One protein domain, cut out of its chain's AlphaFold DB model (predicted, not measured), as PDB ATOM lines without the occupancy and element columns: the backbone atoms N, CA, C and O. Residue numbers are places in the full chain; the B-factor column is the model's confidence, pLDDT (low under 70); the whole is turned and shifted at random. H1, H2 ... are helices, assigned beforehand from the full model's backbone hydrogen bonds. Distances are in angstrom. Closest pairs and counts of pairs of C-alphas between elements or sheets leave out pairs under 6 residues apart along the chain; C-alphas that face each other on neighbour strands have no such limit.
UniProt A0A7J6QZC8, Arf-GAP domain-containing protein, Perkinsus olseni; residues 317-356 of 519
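What this domain is: This is residues 317 to 356 of the 519 residues of the protein "Arf-GAP domain-containing protein" of Perkinsus olseni (UniProt A0A7J6QZC8). Two helices make a hairpin that opens like a narrow V: H1 runs one way, a tight turn folds the chain back, and H2 returns beside it, the two meeting near the turn and spreading toward their free ends. The residues that stand free, 317 to 323 and 350 to 356, lie at the open end, away from the turn. The printed part has 40 residues with two named helices, H1 then H2, and no named strand; its class is all helix. It is flat, spanning 31 by 20 by 5 A, and only just loose, close to compact, with a radius of gyration of the C-alphas of 10.8 A.

Where its parts are: H1 holds residues 317 to 335 and measures 26.5 A from first to last C-alpha, beginning at C-alpha 317 at (11.705, -26.469, -15.013) and ending at C-alpha 335 at (18.531, -48.384, -1.759). H2 holds residues 339 to 354, measures 22.3 A, and ends at C-alpha 354 at (22.818, -36.859, -20.025).

How they stand to each other: H1 and H2 form a helical hairpin, joined by a tight link of 3 residues. They touch, with 9 pairs of C-alphas within 8 A; the closest C-alphas are those of His 335 and Ser 342, 5.0 A apart. H1 touches H2 with residues 331 to 335 alone, and H2 touches H1 with residues 341 to 346 alone. Their lines stand at a shallow tilt of 21 degrees, opposite ways, and their centres are 12.5 A apart. In both H1 and H2, every O i to N i+4 pair is within hydrogen-bond range.

The domain as a whole: The two C-alphas farthest apart are those of Glu 317 and Val 337, at 30.8 A, while the first and last printed C-alphas, of Glu 317 and Leu 356, are 13.7 A apart. The printed part has no cut. The mean pLDDT of the printed part is 74.3, and residues 317 to 325 and residue 355 are under 70.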
ATOM      1  N   GLU A 317      10.707 -26.197 -16.048       54.19
ATOM      2  CA  GLU A 317      11.705 -26.469 -15.013       54.19
ATOM      3  C   GLU A 317      11.070 -26.943 -13.693       54.19
ATOM      4  O   GLU A 317      11.559 -27.892 -13.079       54.19
ATOM      5  N   SER A 318       9.952 -26.344 -13.264       53.66
ATOM      6  CA  SER A 318       9.223 -26.791 -12.068       53.66
ATOM      7  C   SER A 318       8.613 -28.186 -12.251       53.66
ATOM      8  O   SER A 318       8.745 -29.024 -11.356       53.66
ATOM      9  N   THR A 319       8.043 -28.484 -13.424       57.12
ATOM     10  CA  THR A 319       7.521 -29.821 -13.756       57.12
ATOM     11  C   THR A 319       8.627 -30.880 -13.724       57.12
ATOM     12  O   THR A 319       8.454 -31.933 -13.106       57.12
ATOM     13  N   ILE A 320       9.792 -30.590 -14.319       61.44
ATOM     14  CA  ILE A 320      10.964 -31.479 -14.283       61.44
ATOM     15  C   ILE A 320      11.430 -31.687 -12.836       61.44
ATOM     16  O   ILE A 320      11.577 -32.831 -12.405       61.44
ATOM     17  N   ARG A 321      11.579 -30.614 -12.046       57.94
ATOM     18  CA  ARG A 321      11.979 -30.698 -10.628       57.94
ATOM     19  C   ARG A 321      11.025 -31.576  -9.808       57.94
ATOM     20  O   ARG A 321      11.502 -32.417  -9.046       57.94
ATOM     21  N   VAL A 322       9.706 -31.456  -9.992       57.12
ATOM     22  CA  VAL A 322       8.720 -32.311  -9.301       57.12
ATOM     23  C   VAL A 322       8.907 -33.785  -9.677       57.12
ATOM     24  O   VAL A 322       9.032 -34.623  -8.780       57.12
ATOM     25  N   GLN A 323       9.024 -34.112 -10.968       56.44
ATOM     26  CA  GLN A 323       9.242 -35.499 -11.407       56.44
ATOM     27  C   GLN A 323      10.572 -36.071 -10.879       56.44
ATOM     28  O   GLN A 323      10.608 -37.195 -10.371       56.44
ATOM     29  N   CYS A 324      11.650 -35.278 -10.888       66.75
ATOM     30  CA  CYS A 324      12.938 -35.672 -10.314       66.75
ATOM     31  C   CYS A 324      12.855 -35.951  -8.803       66.75
ATOM     32  O   CYS A 324      13.458 -36.920  -8.344       66.75
ATOM     33  N   THR A 325      12.088 -35.181  -8.016       65.69
ATOM     34  CA  THR A 325      11.937 -35.482  -6.574       65.69
ATOM     35  C   THR A 325      11.199 -36.797  -6.304       65.69
ATOM     36  O   THR A 325      11.561 -37.520  -5.375       65.69
ATOM     37  N   SER A 326      10.226 -37.160  -7.148       70.38
ATOM     38  CA  SER A 326       9.538 -38.460  -7.078       70.38
ATOM     39  C   SER A 326      10.483 -39.630  -7.401       70.38
ATOM     40  O   SER A 326      10.545 -40.619  -6.661       70.38
ATOM     41  N   LEU A 327      11.300 -39.487  -8.455       78.31
ATOM     42  CA  LEU A 327      12.339 -40.457  -8.828       78.31
ATOM     43  C   LEU A 327      13.399 -40.629  -7.727       78.31
ATOM     44  O   LEU A 327      13.734 -41.758  -7.376       78.31
ATOM     45  N   LEU A 328      13.876 -39.534  -7.129       77.81
ATOM     46  CA  LEU A 328      14.843 -39.569  -6.024       77.81
ATOM     47  C   LEU A 328      14.284 -40.269  -4.776       77.81
ATOM     48  O   LEU A 328      14.988 -41.056  -4.144       77.81
ATOM     49  N   ASN A 329      13.011 -40.041  -4.433       76.00
ATOM     50  CA  ASN A 329      12.365 -40.740  -3.319       76.00
ATOM     51  C   ASN A 329      12.199 -42.247  -3.604       76.00
ATOM     52  O   ASN A 329      12.383 -43.075  -2.714       76.00
ATOM     53  N   SER A 330      11.919 -42.607  -4.860       78.00
ATOM     54  CA  SER A 330      11.809 -44.002  -5.311       78.00
ATOM     55  C   SER A 330      13.161 -44.729  -5.268       78.00
ATOM     56  O   SER A 330      13.252 -45.827  -4.719       78.00
ATOM     57  N   LEU A 331      14.237 -44.090  -5.747       81.44
ATOM     58  CA  LEU A 331      15.612 -44.590  -5.610       81.44
ATOM     59  C   LEU A 331      16.008 -44.762  -4.138       81.44
ATOM     60  O   LEU A 331      16.598 -45.776  -3.774       81.44
ATOM     61  N   ARG A 332      15.643 -43.816  -3.263       78.81
ATOM     62  CA  ARG A 332      15.929 -43.913  -1.824       78.81
ATOM     63  C   ARG A 332      15.247 -45.116  -1.167       78.81
ATOM     64  O   ARG A 332      15.854 -45.744  -0.304       78.81
ATOM     65  N   GLN A 333      14.020 -45.450  -1.570       78.88
ATOM     66  CA  GLN A 333      13.342 -46.666  -1.107       78.88
ATOM     67  C   GLN A 333      14.019 -47.931  -1.650       78.88
ATOM     68  O   GLN A 333      14.249 -48.862  -0.883       78.88
ATOM     69  N   LEU A 334      14.420 -47.943  -2.927       80.62
ATOM     70  CA  LEU A 334      15.148 -49.069  -3.520       80.62
ATOM     71  C   LEU A 334      16.489 -49.323  -2.809       80.62
ATOM     72  O   LEU A 334      16.768 -50.461  -2.447       80.62
ATOM     73  N   HIS A 335      17.263 -48.278  -2.499       82.81
ATOM     74  CA  HIS A 335      18.531 -48.384  -1.759       82.81
ATOM     75  C   HIS A 335      18.375 -48.982  -0.347       82.81
ATOM     76  O   HIS A 335      19.328 -49.529   0.208       82.81
ATOM     77  N   MET A 336      17.192 -48.878   0.266       75.00
ATOM     78  CA  MET A 336      16.915 -49.477   1.579       75.00
ATOM     79  C   MET A 336      16.642 -50.991   1.496       75.00
ATOM     80  O   MET A 336      16.631 -51.652   2.532       75.00
ATOM     81  N   VAL A 337      16.424 -51.529   0.289       81.50
ATOM     82  CA  VAL A 337      16.099 -52.941   0.024       81.50
ATOM     83  C   VAL A 337      17.237 -53.648  -0.721       81.50
ATOM     84  O   VAL A 337      17.628 -54.743  -0.330       81.50
ATOM     85  N   ASP A 338      17.798 -53.014  -1.756       80.69
ATOM     86  CA  ASP A 338      18.969 -53.484  -2.503       80.69
ATOM     87  C   ASP A 338      19.825 -52.281  -2.974       80.69
ATOM     88  O   ASP A 338      19.432 -51.549  -3.894       80.69
ATOM     89  N   PRO A 339      21.010 -52.047  -2.373       80.88
ATOM     90  CA  PRO A 339      21.873 -50.929  -2.750       80.88
ATOM     91  C   PRO A 339      22.560 -51.121  -4.115       80.88
ATOM     92  O   PRO A 339      22.852 -50.131  -4.786       80.88
ATOM     93  N   ALA A 340      22.791 -52.359  -4.568       81.44
ATOM     94  CA  ALA A 340      23.451 -52.635  -5.846       81.44
ATOM     95  C   ALA A 340      22.500 -52.397  -7.032       81.44
ATOM     96  O   ALA A 340      22.872 -51.760  -8.025       81.44
ATOM     97  N   MET A 341      21.242 -52.826  -6.898       75.56
ATOM     98  CA  MET A 341      20.177 -52.485  -7.844       75.56
ATOM     99  C   MET A 341      19.875 -50.983  -7.834       75.56
ATOM    100  O   MET A 341      19.667 -50.400  -8.899       75.56
ATOM    101  N   SER A 342      19.917 -50.324  -6.668       85.81
ATOM    102  CA  SER A 342      19.715 -48.874  -6.580       85.81
ATOM    103  C   SER A 342      20.785 -48.066  -7.315       85.81
ATOM    104  O   SER A 342      20.443 -47.123  -8.029       85.81
ATOM    105  N   GLU A 343      22.068 -48.399  -7.160       80.69
ATOM    106  CA  GLU A 343      23.145 -47.681  -7.855       80.69
ATOM    107  C   GLU A 343      23.104 -47.958  -9.371       80.69
ATOM    108  O   GLU A 343      23.327 -47.056 -10.178       80.69
ATOM    109  N   THR A 344      22.702 -49.167  -9.778       85.94
ATOM    110  CA  THR A 344      22.465 -49.508 -11.193       85.94
ATOM    111  C   THR A 344      21.319 -48.680 -11.794       85.94
ATOM    112  O   THR A 344      21.478 -48.093 -12.867       85.94
ATOM    113  N   ALA A 345      20.188 -48.564 -11.090       82.62
ATOM    114  CA  ALA A 345      19.041 -47.763 -11.521       82.62
ATOM    115  C   ALA A 345      19.365 -46.259 -11.589       82.62
ATOM    116  O   ALA A 345      18.988 -45.584 -12.547       82.62
ATOM    117  N   LYS A 346      20.116 -45.741 -10.608       84.06
ATOM    118  CA  LYS A 346      20.614 -44.359 -10.594       84.06
ATOM    119  C   LYS A 346      21.471 -44.054 -11.826       84.06
ATOM    120  O   LYS A 346      21.199 -43.073 -12.510       84.06
ATOM    121  N   ARG A 347      22.444 -44.911 -12.158       82.31
ATOM    122  CA  ARG A 347      23.316 -44.712 -13.332       82.31
ATOM    123  C   ARG A 347      22.536 -44.728 -14.652       82.31
ATOM    124  O   ARG A 347      22.801 -43.904 -15.520       82.31
ATOM    125  N   PHE A 348      21.520 -45.586 -14.777       81.94
ATOM    126  CA  PHE A 348      20.623 -45.588 -15.942       81.94
ATOM    127  C   PHE A 348      19.834 -44.271 -16.093       81.94
ATOM    128  O   PHE A 348      19.659 -43.777 -17.207       81.94
ATOM    129  N   ILE A 349      19.387 -43.675 -14.982       81.81
ATOM    130  CA  ILE A 349      18.711 -42.366 -14.969       81.81
ATOM    131  C   ILE A 349      19.695 -41.235 -15.315       81.81
ATOM    132  O   ILE A 349      19.364 -40.366 -16.121       81.81
ATOM    133  N   GLU A 350      20.913 -41.269 -14.769       78.75
ATOM    134  CA  GLU A 350      21.981 -40.304 -15.061       78.75
ATOM    135  C   GLU A 350      22.379 -40.303 -16.546       78.75
ATOM    136  O   GLU A 350      22.455 -39.233 -17.153       78.75
ATOM    137  N   ASP A 351      22.568 -41.474 -17.159       78.94
ATOM    138  CA  ASP A 351      22.881 -41.583 -18.590       78.94
ATOM    139  C   ASP A 351      21.691 -41.167 -19.476       78.94
ATOM    140  O   ASP A 351      21.882 -40.481 -20.485       78.94
ATOM    141  N   SER A 352      20.455 -41.487 -19.073       76.75
ATOM    142  CA  SER A 352      19.240 -41.056 -19.785       76.75
ATOM    143  C   SER A 352      19.082 -39.530 -19.800       76.75
ATOM    144  O   SER A 352      18.742 -38.953 -20.831       76.75
ATOM    145  N   LEU A 353      19.360 -38.856 -18.678       72.38
ATOM    146  CA  LEU A 353      19.284 -37.393 -18.575       72.38
ATOM    147  C   LEU A 353      20.464 -36.698 -19.266       72.38
ATOM    148  O   LEU A 353      20.270 -35.670 -19.917       72.38
ATOM    149  N   ARG A 354      21.660 -37.305 -19.237       75.88
ATOM    150  CA  ARG A 354      22.818 -36.859 -20.025       75.88
ATOM    151  C   ARG A 354      22.525 -36.893 -21.529       75.88
ATOM    152  O   ARG A 354      22.898 -35.959 -22.233       75.88
ATOM    153  N   GLY A 355      21.794 -37.906 -22.004       65.88
ATOM    154  CA  GLY A 355      21.291 -37.988 -23.383       65.88
ATOM    155  C   GLY A 355      20.285 -36.891 -23.770       65.88
ATOM    156  O   GLY A 355      20.099 -36.632 -24.956       65.88
ATOM    157  N   LEU A 356      19.680 -36.214 -22.788       70.44
ATOM    158  CA  LEU A 356      18.779 -35.067 -22.967       70.44
ATOM    159  C   LEU A 356      19.459 -33.713 -22.680       70.44
ATOM    160  O   LEU A 356      18.798 -32.678 -22.724       70.44
TER     161      LEU A 356